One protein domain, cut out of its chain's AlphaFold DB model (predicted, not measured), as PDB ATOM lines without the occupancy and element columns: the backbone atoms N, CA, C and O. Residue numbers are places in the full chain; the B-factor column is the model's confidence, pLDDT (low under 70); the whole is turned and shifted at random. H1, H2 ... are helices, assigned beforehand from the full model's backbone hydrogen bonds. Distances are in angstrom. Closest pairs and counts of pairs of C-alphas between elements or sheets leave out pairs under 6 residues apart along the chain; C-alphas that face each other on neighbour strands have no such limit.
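This is residues 70 to 145 of the 186 residues of an uncharacterized protein of Porphyromonadaceae bacterium (UniProt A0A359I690). A long helical hairpin, H1 folding back as the shorter H2, makes a rod, with a small third helix, H3, turned back at the far end of H2, close to it. The printed part has 76 residues with three named helices, H1, H2, H3 in chain order, and no named strand: all helix. It is loose, with a radius of gyration of the C-alphas of 15.6 A, and spans 48 by 23 by 18 A.

Find C-alpha 76 at (-27.134, 30.341, -131.903); from there H1 runs 44.0 A to residue 105. H2, residues 113 to 131, covers 26.9 A. H3, residues 134 to 145, ends at C-alpha 145, (-27.194, 49.610, -115.127).

H1 and H2, a helical hairpin, touch at a shallow tilt of 11 degrees, opposite ways; their closest C-alphas, of Gln 78 and Ile 131, are 6.0 A apart. H2 and H3 are close but not clearly touching, the closest C-alphas, of Gly 129 and Met 137, 6.2 A apart. Their tilt of 37 degrees is only just steep. H1 and H3 are apart. Every O i to N i+4 pair is within hydrogen-bond range in H1 and H3, and 14 of 15 in H2.

The C-alphas of Glu 73 and Lys 107, the two farthest apart, are 47.9 A apart. The printed part has no cut and no long link, and no printed residue is under pLDDT 70.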
ATOM      1  N   GLU A  70     -30.194  38.359-119.199       91.38
ATOM      2  CA  GLU A  70     -31.484  38.013-118.598       91.38
ATOM      3  C   GLU A  70     -32.635  38.708-119.349       91.38
ATOM      4  O   GLU A  70     -32.637  39.930-119.511       91.38
ATOM      5  N   GLY A  71     -33.601  37.925-119.837       91.75
ATOM      6  CA  GLY A  71     -34.695  38.428-120.675       91.75
ATOM      7  C   GLY A  71     -34.319  38.719-122.134       91.75
ATOM      8  O   GLY A  71     -35.088  39.386-122.821       91.75
ATOM      9  N   ILE A  72     -33.163  38.243-122.617       95.12
ATOM     10  CA  ILE A  72     -32.749  38.334-124.025       95.12
ATOM     11  C   ILE A  72     -32.716  36.933-124.643       95.12
ATOM     12  O   ILE A  72     -31.884  36.102-124.282       95.12
ATOM     13  N   GLU A  73     -33.571  36.692-125.633       94.94
ATOM     14  CA  GLU A  73     -33.483  35.500-126.479       94.94
ATOM     15  C   GLU A  73     -32.385  35.702-127.531       94.94
ATOM     16  O   GLU A  73     -32.511  36.550-128.413       94.94
ATOM     17  N   LEU A  74     -31.283  34.953-127.415       93.88
ATOM     18  CA  LEU A  74     -30.147  35.009-128.341       93.88
ATOM     19  C   LEU A  74     -30.190  33.840-129.325       93.88
ATOM     20  O   LEU A  74     -30.241  32.684-128.896       93.88
ATOM     21  N   THR A  75     -30.047  34.117-130.623       94.81
ATOM     22  CA  THR A  75     -29.860  33.055-131.626       94.81
ATOM     23  C   THR A  75     -28.522  32.334-131.426       94.81
ATOM     24  O   THR A  75     -27.583  32.876-130.839       94.81
ATOM     25  N   THR A  76     -28.394  31.112-131.948       91.81
ATOM     26  CA  THR A  76     -27.134  30.341-131.903       91.81
ATOM     27  C   THR A  76     -25.963  31.095-132.545       91.81
ATOM     28  O   THR A  76     -24.845  31.067-132.030       91.81
ATOM     29  N   GLU A  77     -26.223  31.837-133.623       91.38
ATOM     30  CA  GLU A  77     -25.235  32.690-134.285       91.38
ATOM     31  C   GLU A  77     -24.814  33.880-133.405       91.38
ATOM     32  O   GLU A  77     -23.620  34.161-133.269       91.38
ATOM     33  N   GLN A  78     -25.775  34.550-132.751       93.25
ATOM     34  CA  GLN A  78     -25.483  35.626-131.797       93.25
ATOM     35  C   GLN A  78     -24.644  35.114-130.621       93.25
ATOM     36  O   GLN A  78     -23.670  35.763-130.243       93.25
ATOM     37  N   GLN A  79     -24.968  33.937-130.077       93.06
ATOM     38  CA  GLN A  79     -24.206  33.311-128.991       93.06
ATOM     39  C   GLN A  79     -22.742  33.065-129.394       93.06
ATOM     40  O   GLN A  79     -21.837  33.476-128.666       93.06
ATOM     41  N   GLY A  80     -22.495  32.488-130.578       91.25
ATOM     42  CA  GLY A  80     -21.137  32.268-131.096       91.25
ATOM     43  C   GLY A  80     -20.352  33.569-131.310       91.25
ATOM     44  O   GLY A  80     -19.199  33.686-130.882       91.25
ATOM     45  N   LYS A  81     -20.994  34.597-131.884       91.94
ATOM     46  CA  LYS A  81     -20.405  35.938-132.046       91.94
ATOM     47  C   LYS A  81     -20.069  36.591-130.694       91.94
ATOM     48  O   LYS A  81     -18.985  37.155-130.535       91.94
ATOM     49  N   ILE A  82     -20.946  36.468-129.694       94.50
ATOM     50  CA  ILE A  82     -20.726  36.974-128.327       94.50
ATOM     51  C   ILE A  82     -19.588  36.215-127.627       94.50
ATOM     52  O   ILE A  82     -18.784  36.828-126.919       94.50
ATOM     53  N   GLU A  83     -19.461  34.900-127.815       92.62
ATOM     54  CA  GLU A  83     -18.331  34.135-127.277       92.62
ATOM     55  C   GLU A  83     -16.998  34.592-127.895       92.62
ATOM     56  O   GLU A  83     -16.035  34.867-127.168       92.62
ATOM     57  N   ALA A  84     -16.954  34.763-129.219       91.31
ATOM     58  CA  ALA A  84     -15.793  35.302-129.921       91.31
ATOM     59  C   ALA A  84     -15.407  36.698-129.399       91.31
ATOM     60  O   ALA A  84     -14.236  36.936-129.081       91.31
ATOM     61  N   LEU A  85     -16.390  37.587-129.202       95.19
ATOM     62  CA  LEU A  85     -16.193  38.920-128.626       95.19
ATOM     63  C   LEU A  85     -15.604  38.858-127.210       95.19
ATOM     64  O   LEU A  85     -14.654  39.572-126.873       95.19
ATOM     65  N   ASN A  86     -16.135  37.967-126.373       93.00
ATOM     66  CA  ASN A  86     -15.657  37.756-125.012       93.00
ATOM     67  C   ASN A  86     -14.203  37.266-124.972       93.00
ATOM     68  O   ASN A  86     -13.417  37.737-124.135       93.00
ATOM     69  N   ASN A  87     -13.833  36.372-125.892       92.25
ATOM     70  CA  ASN A  87     -12.478  35.852-126.043       92.25
ATOM     71  C   ASN A  87     -11.505  36.921-126.578       92.25
ATOM     72  O   ASN A  87     -10.467  37.155-125.951       92.25
ATOM     73  N   ALA A  88     -11.864  37.664-127.628       91.19
ATOM     74  CA  ALA A  88     -11.067  38.782-128.148       91.19
ATOM     75  C   ALA A  88     -10.830  39.874-127.084       91.19
ATOM     76  O   ALA A  88      -9.703  40.338-126.871       91.19
ATOM     77  N   ALA A  89     -11.867  40.220-126.315       92.94
ATOM     78  CA  ALA A  89     -11.755  41.168-125.213       92.94
ATOM     79  C   ALA A  89     -10.938  40.614-124.027       92.94
ATOM     80  O   ALA A  89     -10.303  41.381-123.299       92.94
ATOM     81  N   LYS A  90     -10.927  39.293-123.793       93.69
ATOM     82  CA  LYS A  90     -10.079  38.635-122.778       93.69
ATOM     83  C   LYS A  90      -8.597  38.737-123.154       93.69
ATOM     84  O   LYS A  90      -7.821  39.173-122.304       93.69
ATOM     85  N   LEU A  91      -8.247  38.444-124.407       92.81
ATOM     86  CA  LEU A  91      -6.891  38.602-124.948       92.81
ATOM     87  C   LEU A  91      -6.436  40.069-124.887       92.81
ATOM     88  O   LEU A  91      -5.394  40.375-124.310       92.81
ATOM     89  N   SER A  92      -7.286  40.997-125.334       92.81
ATOM     90  CA  SER A  92      -7.035  42.445-125.247       92.81
ATOM     91  C   SER A  92      -6.770  42.918-123.805       92.81
ATOM     92  O   SER A  92      -5.879  43.727-123.549       92.81
ATOM     93  N   ARG A  93      -7.491  42.375-122.808       94.12
ATOM     94  CA  ARG A  93      -7.234  42.656-121.379       94.12
ATOM     95  C   ARG A  93      -5.887  42.111-120.887       94.12
ATOM     96  O   ARG A  93      -5.313  42.710-119.977       94.12
ATOM     97  N   GLN A  94      -5.389  41.008-121.448       94.50
ATOM     98  CA  GLN A  94      -4.059  40.467-121.133       94.50
ATOM     99  C   GLN A  94      -2.959  41.353-121.734       94.50
ATOM    100  O   GLN A  94      -2.066  41.768-120.999       94.50
ATOM    101  N   GLN A  95      -3.105  41.769-122.995       93.31
ATOM    102  CA  GLN A  95      -2.182  42.696-123.662       93.31
ATOM    103  C   GLN A  95      -2.056  44.037-122.917       93.31
ATOM    104  O   GLN A  95      -0.941  44.483-122.658       93.31
ATOM    105  N   ILE A  96      -3.169  44.640-122.463       94.06
ATOM    106  CA  ILE A  96      -3.129  45.849-121.606       94.06
ATOM    107  C   ILE A  96      -2.303  45.605-120.336       94.06
ATOM    108  O   ILE A  96      -1.523  46.457-119.915       94.06
ATOM    109  N   LYS A  97      -2.477  44.445-119.691       94.69
ATOM    110  CA  LYS A  97      -1.774  44.107-118.447       94.69
ATOM    111  C   LYS A  97      -0.267  43.942-118.678       94.69
ATOM    112  O   LYS A  97       0.520  44.372-117.834       94.69
ATOM    113  N   GLU A  98       0.125  43.341-119.795       94.00
ATOM    114  CA  GLU A  98       1.524  43.151-120.189       94.00
ATOM    115  C   GLU A  98       2.181  44.472-120.591       94.00
ATOM    116  O   GLU A  98       3.236  44.809-120.062       94.00
ATOM    117  N   GLN A  99       1.517  45.292-121.408       92.56
ATOM    118  CA  GLN A  99       1.967  46.656-121.704       92.56
ATOM    119  C   GLN A  99       2.104  47.498-120.428       92.56
ATOM    120  O   GLN A  99       3.123  48.156-120.239       92.56
ATOM    121  N   ALA A 100       1.150  47.414-119.493       93.38
ATOM    122  CA  ALA A 100       1.235  48.101-118.203       93.38
ATOM    123  C   ALA A 100       2.405  47.615-117.324       93.38
ATOM    124  O   ALA A 100       2.911  48.391-116.513       93.38
ATOM    125  N   LYS A 101       2.826  46.350-117.451       95.06
ATOM    126  CA  LYS A 101       4.029  45.812-116.793       95.06
ATOM    127  C   LYS A 101       5.290  46.361-117.467       95.06
ATOM    128  O   LYS A 101       6.121  46.960-116.791       95.06
ATOM    129  N   ASN A 102       5.367  46.259-118.791       94.62
ATOM    130  CA  ASN A 102       6.506  46.713-119.591       94.62
ATOM    131  C   ASN A 102       6.736  48.230-119.464       94.62
ATOM    132  O   ASN A 102       7.876  48.669-119.341       94.62
ATOM    133  N   ALA A 103       5.669  49.034-119.425       93.62
ATOM    134  CA  ALA A 103       5.743  50.478-119.200       93.62
ATOM    135  C   ALA A 103       6.341  50.812-117.822       93.62
ATOM    136  O   ALA A 103       7.211  51.671-117.719       93.62
ATOM    137  N   ARG A 104       5.957  50.084-116.762       93.31
ATOM    138  CA  ARG A 104       6.546  50.258-115.418       93.31
ATOM    139  C   ARG A 104       8.024  49.888-115.384       93.31
ATOM    140  O   ARG A 104       8.808  50.617-114.786       93.31
ATOM    141  N   GLU A 105       8.398  48.787-116.029       95.12
ATOM    142  CA  GLU A 105       9.790  48.327-116.123       95.12
ATOM    143  C   GLU A 105      10.664  49.335-116.885       95.12
ATOM    144  O   GLU A 105      11.772  49.643-116.451       95.12
ATOM    145  N   LYS A 106      10.126  49.938-117.952       94.38
ATOM    146  CA  LYS A 106      10.778  51.001-118.735       94.38
ATOM    147  C   LYS A 106      10.637  52.411-118.140       94.38
ATOM    148  O   LYS A 106      11.163  53.355-118.721       94.38
ATOM    149  N   LYS A 107       9.947  52.568-116.999       93.38
ATOM    150  CA  LYS A 107       9.581  53.861-116.375       93.38
ATOM    151  C   LYS A 107       8.845  54.831-117.320       93.38
ATOM    152  O   LYS A 107       8.931  56.045-117.154       93.38
ATOM    153  N   ASP A 108       8.106  54.296-118.286       91.12
ATOM    154  CA  ASP A 108       7.278  55.064-119.211       91.12
ATOM    155  C   ASP A 108       6.064  55.656-118.476       91.12
ATOM    156  O   ASP A 108       5.224  54.935-117.931       91.12
ATOM    157  N   THR A 109       5.990  56.987-118.452       88.44
ATOM    158  CA  THR A 109       4.903  57.760-117.837       88.44
ATOM    159  C   THR A 109       3.775  58.105-118.810       88.44
ATOM    160  O   THR A 109       2.747  58.625-118.376       88.44
ATOM    161  N   THR A 110       3.936  57.824-120.107       91.75
ATOM    162  CA  THR A 110       2.952  58.155-121.149       91.75
ATOM    163  C   THR A 110       1.840  57.111-121.245       91.75
ATOM    164  O   THR A 110       0.681  57.456-121.492       91.75
ATOM    165  N   TYR A 111       2.153  55.837-120.984       91.56
ATOM    166  CA  TYR A 111       1.181  54.753-121.062       91.56
ATOM    167  C   TYR A 111       0.134  54.807-119.938       91.56
ATOM    168  O   TYR A 111       0.418  54.557-118.763       91.56
ATOM    169  N   ASN A 112      -1.126  55.060-120.307       91.69
ATOM    170  CA  ASN A 112      -2.252  55.112-119.376       91.69
ATOM    171  C   ASN A 112      -3.163  53.867-119.499       91.69
ATOM    172  O   ASN A 112      -4.113  53.876-120.288       91.69
ATOM    173  N   PRO A 113      -2.986  52.824-118.660       90.00
ATOM    174  CA  PRO A 113      -3.814  51.616-118.723       90.00
ATOM    175  C   PRO A 113      -5.296  51.863-118.393       90.00
ATOM    176  O   PRO A 113      -6.146  51.039-118.726       90.00
ATOM    177  N   ARG A 114      -5.647  52.984-117.739       91.44
ATOM    178  CA  ARG A 114      -7.056  53.336-117.489       91.44
ATOM    179  C   ARG A 114      -7.741  53.835-118.761       91.44
ATOM    180  O   ARG A 114      -8.909  53.514-118.956       91.44
ATOM    181  N   ALA A 115      -7.024  54.577-119.608       91.94
ATOM    182  CA  ALA A 115      -7.520  55.011-120.912       91.94
ATOM    183  C   ALA A 115      -7.732  53.796-121.828       91.94
ATOM    184  O   ALA A 115      -8.854  53.572-122.272       91.94
ATOM    185  N   ALA A 116      -6.721  52.930-121.943       92.62
ATOM    186  CA  ALA A 116      -6.806  51.653-122.657       92.62
ATOM    187  C   ALA A 116      -8.009  50.789-122.218       92.62
ATOM    188  O   ALA A 116      -8.780  50.295-123.038       92.62
ATOM    189  N   HIS A 117      -8.237  50.637-120.907       91.44
ATOM    190  CA  HIS A 117      -9.409  49.912-120.408       91.44
ATOM    191  C   HIS A 117     -10.748  50.626-120.655       91.44
ATOM    192  O   HIS A 117     -11.773  49.945-120.683       91.44
ATOM    193  N   LYS A 118     -10.781  51.960-120.791       92.81
ATOM    194  CA  LYS A 118     -11.994  52.708-121.165       92.81
ATOM    195  C   LYS A 118     -12.314  52.486-122.644       92.81
ATOM    196  O   LYS A 118     -13.456  52.184-122.969       92.81
ATOM    197  N   GLU A 119     -11.304  52.578-123.498       93.00
ATOM    198  CA  GLU A 119     -11.411  52.388-124.944       93.00
ATOM    199  C   GLU A 119     -11.872  50.966-125.296       93.00
ATOM    200  O   GLU A 119     -12.877  50.806-125.982       93.00
ATOM    201  N   LEU A 120     -11.263  49.935-124.691       93.25
ATOM    202  CA  LEU A 120     -11.691  48.539-124.860       93.25
ATOM    203  C   LEU A 120     -13.151  48.300-124.440       93.25
ATOM    204  O   LEU A 120     -13.829  47.463-125.028       93.25
ATOM    205  N   ARG A 121     -13.647  49.003-123.412       93.19
ATOM    206  CA  ARG A 121     -15.064  48.914-123.014       93.19
ATOM    207  C   ARG A 121     -15.972  49.567-124.048       93.19
ATOM    208  O   ARG A 121     -17.004  48.988-124.352       93.19
ATOM    209  N   GLY A 122     -15.587  50.730-124.576       93.38
ATOM    210  CA  GLY A 122     -16.312  51.391-125.662       93.38
ATOM    211  C   GLY A 122     -16.407  50.486-126.887       93.38
ATOM    212  O   GLY A 122     -17.508  50.172-127.320       93.38
ATOM    213  N   LYS A 123     -15.264  49.965-127.357       93.62
ATOM    214  CA  LYS A 123     -15.220  49.024-128.483       93.62
ATOM    215  C   LYS A 123     -16.091  47.788-128.236       93.62
ATOM    216  O   LYS A 123     -16.918  47.472-129.071       93.62
ATOM    217  N   TYR A 124     -15.967  47.137-127.076       94.88
ATOM    218  CA  TYR A 124     -16.775  45.955-126.744       94.88
ATOM    219  C   TYR A 124     -18.287  46.234-126.780       94.88
ATOM    220  O   TYR A 124     -19.045  45.379-127.218       94.88
ATOM    221  N   ILE A 125     -18.735  47.405-126.314       94.94
ATOM    222  CA  ILE A 125     -20.158  47.777-126.349       94.94
ATOM    223  C   ILE A 125     -20.615  48.071-127.784       94.94
ATOM    224  O   ILE A 125     -21.713  47.660-128.144       94.94
ATOM    225  N   ASN A 126     -19.777  48.697-128.615       94.00
ATOM    226  CA  ASN A 126     -20.078  48.899-130.035       94.00
ATOM    227  C   ASN A 126     -20.167  47.556-130.782       94.00
ATOM    228  O   ASN A 126     -21.206  47.260-131.357       94.00
ATOM    229  N   ASP A 127     -19.133  46.712-130.676       93.44
ATOM    230  CA  ASP A 127     -19.092  45.373-131.284       93.44
ATOM    231  C   ASP A 127     -20.292  44.509-130.829       93.44
ATOM    232  O   ASP A 127     -20.845  43.736-131.606       93.44
ATOM    233  N   LEU A 128     -20.722  44.629-129.565       95.44
ATOM    234  CA  LEU A 128     -21.904  43.927-129.050       95.44
ATOM    235  C   LEU A 128     -23.210  44.471-129.653       95.44
ATOM    236  O   LEU A 128     -24.127  43.693-129.907       95.44
ATOM    237  N   GLY A 129     -23.288  45.779-129.903       94.81
ATOM    238  CA  GLY A 129     -24.417  46.429-130.577       94.81
ATOM    239  C   GLY A 129     -24.535  46.104-132.069       94.81
ATOM    240  O   GLY A 129     -25.606  46.290-132.631       94.81
ATOM    241  N   GLU A 130     -23.476  45.588-132.699       94.69
ATOM    242  CA  GLU A 130     -23.523  45.017-134.057       94.69
ATOM    243  C   GLU A 130     -24.028  43.560-134.068       94.69
ATOM    244  O   GLU A 130     -24.443  43.049-135.108       94.69
ATOM    245  N   ILE A 131     -23.991  42.869-132.919       95.31
ATOM    246  CA  ILE A 131     -24.445  41.475-132.773       95.31
ATOM    247  C   ILE A 131     -25.893  41.408-132.267       95.31
ATOM    248  O   ILE A 131     -26.658  40.540-132.694       95.31
ATOM    249  N   LEU A 132     -26.260  42.285-131.332       95.50
ATOM    250  CA  LEU A 132     -27.604  42.385-130.763       95.50
ATOM    251  C   LEU A 132     -28.507  43.280-131.618       95.50
ATOM    252  O   LEU A 132     -28.045  44.245-132.219       95.50
ATOM    253  N   THR A 133     -29.815  43.024-131.609       94.75
ATOM    254  CA  THR A 133     -30.783  44.016-132.100       94.75
ATOM    255  C   THR A 133     -30.841  45.217-131.148       94.75
ATOM    256  O   THR A 133     -30.492  45.115-129.968       94.75
ATOM    257  N   SER A 134     -31.334  46.359-131.632       95.75
ATOM    258  CA  SER A 134     -31.483  47.577-130.820       95.75
ATOM    259  C   SER A 134     -32.283  47.341-129.531       95.75
ATOM    260  O   SER A 134     -31.917  47.851-128.475       95.75
ATOM    261  N   GLU A 135     -33.341  46.526-129.590       96.19
ATOM    262  CA  GLU A 135     -34.179  46.186-128.433       96.19
ATOM    263  C   GLU A 135     -33.434  45.298-127.427       96.19
ATOM    264  O   GLU A 135     -33.387  45.617-126.235       96.19
ATOM    265  N   GLN A 136     -32.772  44.237-127.906       96.81
ATOM    266  CA  GLN A 136     -31.927  43.373-127.073       96.81
ATOM    267  C   GLN A 136     -30.823  44.193-126.379       96.81
ATOM    268  O   GLN A 136     -30.562  44.020-125.188       96.81
ATOM    269  N   MET A 137     -30.207  45.141-127.091       97.00
ATOM    270  CA  MET A 137     -29.167  46.011-126.544       97.00
ATOM    271  C   MET A 137     -29.697  46.953-125.448       97.00
ATOM    272  O   MET A 137     -29.016  47.170-124.443       97.00
ATOM    273  N   VAL A 138     -30.927  47.468-125.569       96.44
ATOM    274  CA  VAL A 138     -31.574  48.255-124.501       96.44
ATOM    275  C   VAL A 138     -31.809  47.406-123.247       96.44
ATOM    276  O   VAL A 138     -31.505  47.864-122.142       96.44
ATOM    277  N   VAL A 139     -32.276  46.159-123.394       96.12
ATOM    278  CA  VAL A 139     -32.430  45.222-122.263       96.12
ATOM    279  C   VAL A 139     -31.074  44.936-121.607       96.12
ATOM    280  O   VAL A 139     -30.947  45.057-120.387       96.12
ATOM    281  N   TYR A 140     -30.032  44.676-122.402       95.50
ATOM    282  CA  TYR A 140     -28.669  44.454-121.908       95.50
ATOM    283  C   TYR A 140     -28.144  45.654-121.105       95.50
ATOM    284  O   TYR A 140     -27.607  45.491-120.007       95.50
ATOM    285  N   LEU A 141     -28.321  46.876-121.618       94.25
ATOM    286  CA  LEU A 141     -27.885  48.102-120.945       94.25
ATOM    287  C   LEU A 141     -28.690  48.386-119.669       94.25
ATOM    288  O   LEU A 141     -28.110  48.832-118.676       94.25
ATOM    289  N   LYS A 142     -29.993  48.074-119.650       92.94
ATOM    290  CA  LYS A 142     -30.834  48.135-118.444       92.94
ATOM    291  C   LYS A 142     -30.336  47.157-117.377       92.94
ATOM    292  O   LYS A 142     -30.095  47.573-116.244       92.94
ATOM    293  N   ASN A 143     -30.105  45.896-117.744       92.44
ATOM    294  CA  ASN A 143     -29.553  44.874-116.851       92.44
ATOM    295  C   ASN A 143     -28.167  45.280-116.334       92.44
ATOM    296  O   ASN A 143     -27.885  45.167-115.141       92.44
ATOM    297  N   PHE A 144     -27.314  45.826-117.204       89.69
ATOM    298  CA  PHE A 144     -26.011  46.360-116.820       89.69
ATOM    299  C   PHE A 144     -26.134  47.513-115.822       89.69
ATOM    300  O   PHE A 144     -25.416  47.516-114.827       89.69
ATOM    301  N   TYR A 145     -27.027  48.477-116.039       89.19
ATOM    302  CA  TYR A 145     -27.194  49.610-115.127       89.19
ATOM    303  C   TYR A 145     -27.747  49.186-113.757       89.19
ATOM    304  O   TYR A 145     -27.200  49.577-112.728       89.19
TER     305      TYR A 145